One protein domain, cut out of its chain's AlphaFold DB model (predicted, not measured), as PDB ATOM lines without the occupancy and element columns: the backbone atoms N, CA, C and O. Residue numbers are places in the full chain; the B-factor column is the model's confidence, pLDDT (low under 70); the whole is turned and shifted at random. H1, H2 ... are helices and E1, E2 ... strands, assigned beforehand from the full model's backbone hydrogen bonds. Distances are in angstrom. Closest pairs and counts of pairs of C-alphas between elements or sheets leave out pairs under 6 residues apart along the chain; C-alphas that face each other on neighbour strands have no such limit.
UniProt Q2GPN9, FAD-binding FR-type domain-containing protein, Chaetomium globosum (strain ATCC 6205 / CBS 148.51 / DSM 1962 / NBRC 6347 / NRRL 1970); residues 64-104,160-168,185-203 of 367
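This is residues 64 to 104, 160 to 168 and 185 to 203 of the 367 residues of the protein "FAD-binding FR-type domain-containing protein" of Chaetomium globosum (strain ATCC 6205 / CBS 148.51 / DSM 1962 / NBRC 6347 / NRRL 1970) (UniProt Q2GPN9). A strongly twisted sheet of four strands makes the body, with the long E1 and E2 hairpin in it; E1 bends, pairing with E4 near its beginning and with E2 further on, while E3 lies beside E2. One short helix, H1, lies over one face, and the unnamed residues 64 to 75 lead into E1. The printed part has 69 residues, with one named helix and four named strands, along the chain E1, E2, E3, H1, E4; the sheet order is E3, E2, E1, E4, all antiparallel, and the class is mostly strand. It is only just compact, close to loose, with a radius of gyration of the C-alphas of 12.7 A, and elongated, spanning 41 by 22 by 17 A.

Find C-alpha 76 at (-7.551, -8.373, -2.892); from there E1, residues 76 to 87, runs 29.0 A and bends by 64 degrees at residue 81. E2, residues 90 to 96, is 20.1 A long, and E3, residues 160 to 165, 16.0 A. H1, residues 185 to 190, is 8.7 A long. E4, residues 196 to 200, runs 13.2 A to C-alpha 200 at (-7.611, -4.053, -7.267).

Look at N 84 and O 92, 2.9 A apart, in the hairpin of E1 and E2. Edge strand E3 is the antiparallel neighbour of E2, with N 163 and O 93 within hydrogen-bond range at 2.8 A. Edge strand E4 is the antiparallel neighbour of E1, with N 197 of E4 and O 78 of E1 within hydrogen-bond range at 2.9 A; E4 is apart from E2 and E3. H1 is on the sheet at a height of 7.0 A, over none of the strands, but only just: 2 of its C-alphas fall on E2. Its closest C-alpha pair with E3 is Leu 165 and Ser 185, 6.5 A. In H1 every O i to N i+4 pair is within hydrogen-bond range.

The farthest C-alphas, of Glu 64 and Asp 88, are 41.5 A apart. Residues 105 to 159 and 169 to 184 are not printed; the C-alpha gaps are 10.7 A and 7.0 A. Of the links printed whole, E1 to E2 and H1 to E4 are tight. The mean pLDDT of the printed part is 73.3; residues 64 to 69, 100 to 104 and 160 to 168 are under 70.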
ATOM      1  N   GLU A  64     -24.252  -4.490  -0.321       44.94
ATOM      2  CA  GLU A  64     -23.825  -4.791  -1.699       44.94
ATOM      3  C   GLU A  64     -22.312  -4.653  -1.946       44.94
ATOM      4  O   GLU A  64     -21.738  -5.448  -2.695       44.94
ATOM      5  N   GLY A  65     -21.628  -3.711  -1.285       49.91
ATOM      6  CA  GLY A  65     -20.169  -3.557  -1.400       49.91
ATOM      7  C   GLY A  65     -19.387  -4.740  -0.810       49.91
ATOM      8  O   GLY A  65     -18.241  -4.987  -1.194       49.91
ATOM      9  N   ALA A  66     -20.015  -5.503   0.092       51.53
ATOM     10  CA  ALA A  66     -19.432  -6.688   0.718       51.53
ATOM     11  C   ALA A  66     -19.429  -7.919  -0.206       51.53
ATOM     12  O   ALA A  66     -18.634  -8.836   0.008       51.53
ATOM     13  N   GLN A  67     -20.281  -7.930  -1.239       56.03
ATOM     14  CA  GLN A  67     -20.419  -9.039  -2.189       56.03
ATOM     15  C   GLN A  67     -19.498  -8.900  -3.417       56.03
ATOM     16  O   GLN A  67     -19.356  -9.848  -4.196       56.03
ATOM     17  N   LEU A  68     -18.858  -7.733  -3.574       64.94
ATOM     18  CA  LEU A  68     -17.890  -7.456  -4.630       64.94
ATOM     19  C   LEU A  68     -16.506  -8.006  -4.279       64.94
ATOM     20  O   LEU A  68     -15.942  -7.742  -3.216       64.94
ATOM     21  N   ALA A  69     -15.952  -8.769  -5.209       69.00
ATOM     22  CA  ALA A  69     -14.611  -9.308  -5.188       69.00
ATOM     23  C   ALA A  69     -13.564  -8.214  -5.319       69.00
ATOM     24  O   ALA A  69     -12.598  -8.260  -4.570       69.00
ATOM     25  N   LEU A  70     -13.773  -7.220  -6.188       74.62
ATOM     26  CA  LEU A  70     -12.836  -6.116  -6.401       74.62
ATOM     27  C   LEU A  70     -13.414  -4.803  -5.883       74.62
ATOM     28  O   LEU A  70     -14.602  -4.524  -6.042       74.62
ATOM     29  N   GLN A  71     -12.564  -4.005  -5.235       70.88
ATOM     30  CA  GLN A  71     -12.902  -2.642  -4.830       70.88
ATOM     31  C   GLN A  71     -11.770  -1.686  -5.231       70.88
ATOM     32  O   GLN A  71     -10.591  -1.986  -5.035       70.88
ATOM     33  N   LYS A  72     -12.122  -0.509  -5.770       70.06
ATOM     34  CA  LYS A  72     -11.172   0.457  -6.364       70.06
ATOM     35  C   LYS A  72      -9.997   0.809  -5.440       70.06
ATOM     36  O   LYS A  72      -8.876   1.020  -5.897       70.06
ATOM     37  N   HIS A  73     -10.255   0.858  -4.134       73.12
ATOM     38  CA  HIS A  73      -9.289   1.264  -3.111       73.12
ATOM     39  C   HIS A  73      -8.822   0.116  -2.207       73.12
ATOM     40  O   HIS A  73      -8.196   0.373  -1.181       73.12
ATOM     41  N   ARG A  74      -9.117  -1.143  -2.557       77.06
ATOM     42  CA  ARG A  74      -8.740  -2.306  -1.751       77.06
ATOM     43  C   ARG A  74      -8.000  -3.331  -2.596       77.06
ATOM     44  O   ARG A  74      -8.510  -3.781  -3.616       77.06
ATOM     45  N   TRP A  75      -6.830  -3.725  -2.112       78.31
ATOM     46  CA  TRP A  75      -6.093  -4.868  -2.629       78.31
ATOM     47  C   TRP A  75      -6.743  -6.166  -2.165       78.31
ATOM     48  O   TRP A  75      -7.149  -6.300  -1.006       78.31
ATOM     49  N   VAL A  76      -6.893  -7.092  -3.100       80.94
ATOM     50  CA  VAL A  76      -7.551  -8.373  -2.892       80.94
ATOM     51  C   VAL A  76      -6.601  -9.461  -3.376       80.94
ATOM     52  O   VAL A  76      -6.269  -9.463  -4.562       80.94
ATOM     53  N   PRO A  77      -6.138 -10.353  -2.484       85.00
ATOM     54  CA  PRO A  77      -5.300 -11.467  -2.891       85.00
ATOM     55  C   PRO A  77      -6.119 -12.421  -3.761       85.00
ATOM     56  O   PRO A  77      -7.277 -12.722  -3.457       85.00
ATOM     57  N   VAL A  78      -5.521 -12.868  -4.855       86.69
ATOM     58  CA  VAL A  78      -6.079 -13.863  -5.764       86.69
ATOM     59  C   VAL A  78      -5.016 -14.879  -6.119       86.69
ATOM     60  O   VAL A  78      -3.842 -14.545  -6.263       86.69
ATOM     61  N   LYS A  79      -5.442 -16.126  -6.274       90.06
ATOM     62  CA  LYS A  79      -4.542 -17.261  -6.458       90.06
ATOM     63  C   LYS A  79      -4.466 -17.653  -7.925       90.06
ATOM     64  O   LYS A  79      -5.506 -17.833  -8.554       90.06
ATOM     65  N   LEU A  80      -3.264 -17.809  -8.475       90.38
ATOM     66  CA  LEU A  80      -3.085 -18.312  -9.839       90.38
ATOM     67  C   LEU A  80      -3.433 -19.805  -9.881       90.38
ATOM     68  O   LEU A  80      -2.739 -20.617  -9.275       90.38
ATOM     69  N   VAL A  81      -4.487 -20.183 -10.602       93.69
ATOM     70  CA  VAL A  81      -4.969 -21.577 -10.657       93.69
ATOM     71  C   VAL A  81      -4.760 -22.248 -12.008       93.69
ATOM     72  O   VAL A  81      -4.671 -23.471 -12.061       93.69
ATOM     73  N   ASP A  82      -4.650 -21.475 -13.086       92.00
ATOM     74  CA  ASP A  82      -4.378 -22.007 -14.422       92.00
ATOM     75  C   ASP A  82      -3.500 -21.042 -15.222       92.00
ATOM     76  O   ASP A  82      -3.582 -19.820 -15.068       92.00
ATOM     77  N   ARG A  83      -2.665 -21.605 -16.092       90.88
ATOM     78  CA  ARG A  83      -1.856 -20.871 -17.061       90.88
ATOM     79  C   ARG A  83      -1.829 -21.664 -18.357       90.88
ATOM     80  O   ARG A  83      -1.316 -22.781 -18.382       90.88
ATOM     81  N   ARG A  84      -2.334 -21.064 -19.432       86.44
ATOM     82  CA  ARG A  84      -2.394 -21.678 -20.763       86.44
ATOM     83  C   ARG A  84      -1.599 -20.879 -21.770       86.44
ATOM     84  O   ARG A  84      -1.644 -19.654 -21.767       86.44
ATOM     85  N   GLU A  85      -0.899 -21.587 -22.639       83.81
ATOM     86  CA  GLU A  85      -0.185 -20.998 -23.763       83.81
ATOM     87  C   GLU A  85      -1.138 -20.768 -24.938       83.81
ATOM     88  O   GLU A  85      -1.889 -21.664 -25.317       83.81
ATOM     89  N   ILE A  86      -1.134 -19.542 -25.463       73.88
ATOM     90  CA  ILE A  86      -1.900 -19.135 -26.649       73.88
ATOM     91  C   ILE A  86      -0.962 -19.031 -27.854       73.88
ATOM     92  O   ILE A  86      -1.302 -19.473 -28.947       73.88
ATOM     93  N   SER A  87       0.232 -18.474 -27.641       70.69
ATOM     94  CA  SER A  87       1.330 -18.420 -28.606       70.69
ATOM     95  C   SER A  87       2.670 -18.424 -27.866       70.69
ATOM     96  O   SER A  87       2.692 -18.346 -26.636       70.69
ATOM     97  N   ASP A  88       3.782 -18.441 -28.609       74.94
ATOM     98  CA  ASP A  88       5.154 -18.427 -28.069       74.94
ATOM     99  C   ASP A  88       5.408 -17.342 -27.005       74.94
ATOM    100  O   ASP A  88       6.295 -17.484 -26.159       74.94
ATOM    101  N   ASP A  89       4.665 -16.236 -27.061       75.44
ATOM    102  CA  ASP A  89       4.810 -15.113 -26.142       75.44
ATOM    103  C   ASP A  89       3.509 -14.643 -25.491       75.44
ATOM    104  O   ASP A  89       3.502 -13.643 -24.783       75.44
ATOM    105  N   THR A  90       2.406 -15.365 -25.676       75.94
ATOM    106  CA  THR A  90       1.106 -14.986 -25.120       75.94
ATOM    107  C   THR A  90       0.545 -16.111 -24.276       75.94
ATOM    108  O   THR A  90       0.441 -17.254 -24.722       75.94
ATOM    109  N   ARG A  91       0.119 -15.772 -23.056       82.62
ATOM    110  CA  ARG A  91      -0.472 -16.721 -22.114       82.62
ATOM    111  C   ARG A  91      -1.756 -16.174 -21.499       82.62
ATOM    112  O   ARG A  91      -1.914 -14.975 -21.266       82.62
ATOM    113  N   THR A  92      -2.674 -17.081 -21.206       83.81
ATOM    114  CA  THR A  92      -3.858 -16.810 -20.392       83.81
ATOM    115  C   THR A  92      -3.570 -17.242 -18.965       83.81
ATOM    116  O   THR A  92      -3.124 -18.365 -18.745       83.81
ATOM    117  N   TYR A  93      -3.849 -16.368 -18.004       86.75
ATOM    118  CA  TYR A  93      -3.691 -16.607 -16.574       86.75
ATOM    119  C   TYR A  93      -5.067 -16.577 -15.922       86.75
ATOM    120  O   TYR A  93      -5.780 -15.578 -16.031       86.75
ATOM    121  N   THR A  94      -5.452 -17.652 -15.247       88.81
ATOM    122  CA  THR A  94      -6.729 -17.726 -14.537       88.81
ATOM    123  C   THR A  94      -6.491 -17.612 -13.045       88.81
ATOM    124  O   THR A  94      -5.717 -18.385 -12.475       88.81
ATOM    125  N   PHE A  95      -7.191 -16.673 -12.416       87.81
ATOM    126  CA  PHE A  95      -7.110 -16.435 -10.984       87.81
ATOM    127  C   PHE A  95      -8.416 -16.819 -10.286       87.81
ATOM    128  O   PHE A  95      -9.512 -16.524 -10.772       87.81
ATOM    129  N   GLU A  96      -8.277 -17.470  -9.136       87.75
ATOM    130  CA  GLU A  96      -9.370 -17.766  -8.217       87.75
ATOM    131  C   GLU A  96      -9.591 -16.579  -7.270       87.75
ATOM    132  O   GLU A  96      -8.650 -16.058  -6.663       87.75
ATOM    133  N   LEU A  97     -10.850 -16.145  -7.163       82.31
ATOM    134  CA  LEU A  97     -11.270 -15.097  -6.235       82.31
ATOM    135  C   LEU A  97     -11.470 -15.649  -4.813       82.31
ATOM    136  O   LEU A  97     -11.859 -16.808  -4.658       82.31
ATOM    137  N   PRO A  98     -11.314 -14.816  -3.765       78.12
ATOM    138  CA  PRO A  98     -11.579 -15.237  -2.397       78.12
ATOM    139  C   PRO A  98     -12.997 -15.807  -2.202       78.12
ATOM    140  O   PRO A  98     -13.970 -15.256  -2.736       78.12
ATOM    141  N   PRO A  99     -13.151 -16.865  -1.386       72.50
ATOM    142  CA  PRO A  99     -14.440 -17.505  -1.152       72.50
ATOM    143  C   PRO A  99     -15.475 -16.516  -0.594       72.50
ATOM    144  O   PRO A  99     -15.175 -15.661   0.239       72.50
ATOM    145  N   GLY A 100     -16.718 -16.628  -1.071       65.56
ATOM    146  CA  GLY A 100     -17.821 -15.735  -0.694       65.56
ATOM    147  C   GLY A 100     -17.896 -14.422  -1.483       65.56
ATOM    148  O   GLY A 100     -18.852 -13.669  -1.298       65.56
ATOM    149  N   ARG A 101     -16.948 -14.154  -2.393       64.06
ATOM    150  CA  ARG A 101     -16.950 -12.971  -3.266       64.06
ATOM    151  C   ARG A 101     -16.928 -13.376  -4.737       64.06
ATOM    152  O   ARG A 101     -15.874 -13.555  -5.329       64.06
ATOM    153  N   ALA A 102     -18.108 -13.527  -5.329       57.38
ATOM    154  CA  ALA A 102     -18.251 -14.064  -6.686       57.38
ATOM    155  C   ALA A 102     -18.412 -12.993  -7.786       57.38
ATOM    156  O   ALA A 102     -18.713 -13.338  -8.924       57.38
ATOM    157  N   ARG A 103     -18.322 -11.690  -7.468       59.22
ATOM    158  CA  ARG A 103     -18.715 -10.614  -8.402       59.22
ATOM    159  C   ARG A 103     -17.691  -9.497  -8.489       59.22
ATOM    160  O   ARG A 103     -17.376  -8.913  -7.472       59.22
ATOM    161  N   THR A 104     -17.235  -9.122  -9.677       52.19
ATOM    162  CA  THR A 104     -16.298  -7.994  -9.846       52.19
ATOM    163  C   THR A 104     -16.988  -6.634 -10.007       52.19
ATOM    164  O   THR A 104     -16.353  -5.621  -9.740       52.19
ATOM    165  N   ASN A 160     -14.209 -18.030 -11.824       41.44
ATOM    166  CA  ASN A 160     -12.841 -17.850 -12.308       41.44
ATOM    167  C   ASN A 160     -12.750 -16.690 -13.307       41.44
ATOM    168  O   ASN A 160     -13.503 -16.645 -14.280       41.44
ATOM    169  N   HIS A 161     -11.782 -15.790 -13.113       48.69
ATOM    170  CA  HIS A 161     -11.485 -14.707 -14.055       48.69
ATOM    171  C   HIS A 161     -10.170 -14.990 -14.777       48.69
ATOM    172  O   HIS A 161      -9.188 -15.395 -14.156       48.69
ATOM    173  N   SER A 162     -10.156 -14.788 -16.095       38.69
ATOM    174  CA  SER A 162      -8.976 -15.020 -16.931       38.69
ATOM    175  C   SER A 162      -8.448 -13.705 -17.485       38.69
ATOM    176  O   SER A 162      -9.194 -12.945 -18.099       38.69
ATOM    177  N   LEU A 163      -7.160 -13.453 -17.276       46.34
ATOM    178  CA  LEU A 163      -6.434 -12.318 -17.824       46.34
ATOM    179  C   LEU A 163      -5.491 -12.818 -18.921       46.34
ATOM    180  O   LEU A 163      -4.732 -13.763 -18.716       46.34
ATOM    181  N   HIS A 164      -5.531 -12.174 -20.082       45.91
ATOM    182  CA  HIS A 164      -4.594 -12.444 -21.166       45.91
ATOM    183  C   HIS A 164      -3.424 -11.481 -21.026       45.91
ATOM    184  O   HIS A 164      -3.611 -10.265 -21.067       45.91
ATOM    185  N   LEU A 165      -2.224 -12.015 -20.833       49.78
ATOM    186  CA  LEU A 165      -1.015 -11.210 -20.783       49.78
ATOM    187  C   LEU A 165       0.022 -11.781 -21.725       49.78
ATOM    188  O   LEU A 165       0.105 -12.984 -21.960       49.78
ATOM    189  N   ARG A 166       0.830 -10.871 -22.248       44.72
ATOM    190  CA  ARG A 166       1.952 -11.189 -23.111       44.72
ATOM    191  C   ARG A 166       3.240 -11.078 -22.294       44.72
ATOM    192  O   ARG A 166       3.700  -9.952 -22.052       44.72
ATOM    193  N   PRO A 167       3.801 -12.188 -21.787       40.88
ATOM    194  CA  PRO A 167       5.227 -12.273 -21.498       40.88
ATOM    195  C   PRO A 167       6.005 -11.784 -22.713       40.88
ATOM    196  O   PRO A 167       5.623 -12.043 -23.841       40.88
ATOM    197  N   ASN A 168       7.076 -11.026 -22.521       41.19
ATOM    198  CA  ASN A 168       7.930 -10.645 -23.642       41.19
ATOM    199  C   ASN A 168       9.176 -11.535 -23.596       41.19
ATOM    200  O   ASN A 168      10.155 -11.133 -22.960       41.19
ATOM    201  N   SER A 185       4.771  -8.873 -16.741       77.44
ATOM    202  CA  SER A 185       4.548 -10.036 -17.597       77.44
ATOM    203  C   SER A 185       5.547 -11.154 -17.307       77.44
ATOM    204  O   SER A 185       5.146 -12.305 -17.216       77.44
ATOM    205  N   ASN A 186       6.825 -10.821 -17.105       77.38
ATOM    206  CA  ASN A 186       7.857 -11.793 -16.742       77.38
ATOM    207  C   ASN A 186       7.602 -12.401 -15.362       77.38
ATOM    208  O   ASN A 186       7.800 -13.595 -15.167       77.38
ATOM    209  N   LEU A 187       7.154 -11.592 -14.400       79.81
ATOM    210  CA  LEU A 187       6.846 -12.086 -13.066       79.81
ATOM    211  C   LEU A 187       5.687 -13.093 -13.097       79.81
ATOM    212  O   LEU A 187       5.791 -14.162 -12.505       79.81
ATOM    213  N   LEU A 188       4.613 -12.781 -13.824       83.06
ATOM    214  CA  LEU A 188       3.484 -13.696 -13.988       83.06
ATOM    215  C   LEU A 188       3.879 -14.948 -14.770       83.06
ATOM    216  O   LEU A 188       3.447 -16.047 -14.430       83.06
ATOM    217  N   ASP A 189       4.754 -14.812 -15.762       83.75
ATOM    218  CA  ASP A 189       5.281 -15.954 -16.504       83.75
ATOM    219  C   ASP A 189       6.085 -16.920 -15.631       83.75
ATOM    220  O   ASP A 189       5.956 -18.132 -15.777       83.75
ATOM    221  N   CYS A 190       6.838 -16.394 -14.669       85.12
ATOM    222  CA  CYS A 190       7.616 -17.186 -13.721       85.12
ATOM    223  C   CYS A 190       6.812 -17.662 -12.501       85.12
ATOM    224  O   CYS A 190       7.319 -18.470 -11.728       85.12
ATOM    225  N   MET A 191       5.584 -17.176 -12.301       85.81
ATOM    226  CA  MET A 191       4.787 -17.460 -11.106       85.81
ATOM    227  C   MET A 191       4.353 -18.933 -11.045       85.81
ATOM    228  O   MET A 191       3.696 -19.403 -11.977       85.81
ATOM    229  N   PRO A 192       4.670 -19.684  -9.980       90.88
ATOM    230  CA  PRO A 192       4.122 -21.022  -9.769       90.88
ATOM    231  C   PRO A 192       2.591 -21.025  -9.674       90.88
ATOM    232  O   PRO A 192       1.979 -20.077  -9.186       90.88
ATOM    233  N   LEU A 193       1.959 -22.117 -10.117       91.56
ATOM    234  CA  LEU A 193       0.538 -22.318  -9.831       91.56
ATOM    235  C   LEU A 193       0.342 -22.428  -8.316       91.56
ATOM    236  O   LEU A 193       1.099 -23.104  -7.625       91.56
ATOM    237  N   GLY A 194      -0.700 -21.776  -7.824       89.31
ATOM    238  CA  GLY A 194      -1.063 -21.716  -6.422       89.31
ATOM    239  C   GLY A 194      -0.495 -20.526  -5.649       89.31
ATOM    240  O   GLY A 194      -0.902 -20.335  -4.507       89.31
ATOM    241  N   GLU A 195       0.378 -19.726  -6.258       89.44
ATOM    242  CA  GLU A 195       0.855 -18.467  -5.680       89.44
ATOM    243  C   GLU A 195      -0.201 -17.363  -5.763       89.44
ATOM    244  O   GLU A 195      -1.100 -17.391  -6.613       89.44
ATOM    245  N   GLU A 196      -0.072 -16.381  -4.872       87.81
ATOM    246  CA  GLU A 196      -0.997 -15.258  -4.772       87.81
ATOM    247  C   GLU A 196      -0.422 -13.965  -5.353       87.81
ATOM    248  O   GLU A 196       0.767 -13.654  -5.259       87.81
ATOM    249  N   VAL A 197      -1.323 -13.176  -5.931       85.06
ATOM    250  CA  VAL A 197      -1.076 -11.808  -6.385       85.06
ATOM    251  C   VAL A 197      -2.170 -10.925  -5.832       85.06
ATOM    252  O   VAL A 197      -3.298 -11.373  -5.651       85.06
ATOM    253  N   GLU A 198      -1.883  -9.656  -5.586       84.25
ATOM    254  CA  GLU A 198      -2.926  -8.730  -5.178       84.25
ATOM    255  C   GLU A 198      -3.485  -8.022  -6.399       84.25
ATOM    256  O   GLU A 198      -2.739  -7.460  -7.200       84.25
ATOM    257  N   ILE A 199      -4.806  -7.997  -6.528       81.88
ATOM    258  CA  ILE A 199      -5.495  -7.211  -7.545       81.88
ATOM    259  C   ILE A 199      -6.421  -6.184  -6.911       81.88
ATOM    260  O   ILE A 199      -6.963  -6.379  -5.823       81.88
ATOM    261  N   ARG A 200      -6.617  -5.071  -7.607       79.00
ATOM    262  CA  ARG A 200      -7.611  -4.053  -7.267       79.00
ATOM    263  C   ARG A 200      -8.320  -3.565  -8.522       79.00
ATOM    264  O   ARG A 200      -7.775  -3.625  -9.626       79.00
ATOM    265  N   GLY A 201      -9.518  -3.037  -8.328       80.31
ATOM    266  CA  GLY A 201     -10.382  -2.545  -9.394       80.31
ATOM    267  C   GLY A 201     -11.826  -2.420  -8.909       80.31
ATOM    268  O   GLY A 201     -12.098  -2.755  -7.762       80.31
ATOM    269  N   PRO A 202     -12.758  -1.939  -9.732       77.56
ATOM    270  CA  PRO A 202     -12.536  -1.468 -11.093       77.56
ATOM    271  C   PRO A 202     -11.797  -0.119 -11.135       77.56
ATOM    272  O   PRO A 202     -11.935   0.721 -10.240       77.56
ATOM    273  N   THR A 203     -11.000   0.081 -12.181       73.56
ATOM    274  CA  THR A 203     -10.341   1.349 -12.524       73.56
ATOM    275  C   THR A 203     -10.648   1.706 -13.975       73.56
ATOM    276  O   THR A 203     -11.024   0.841 -14.762       73.56
TER     277      THR A 203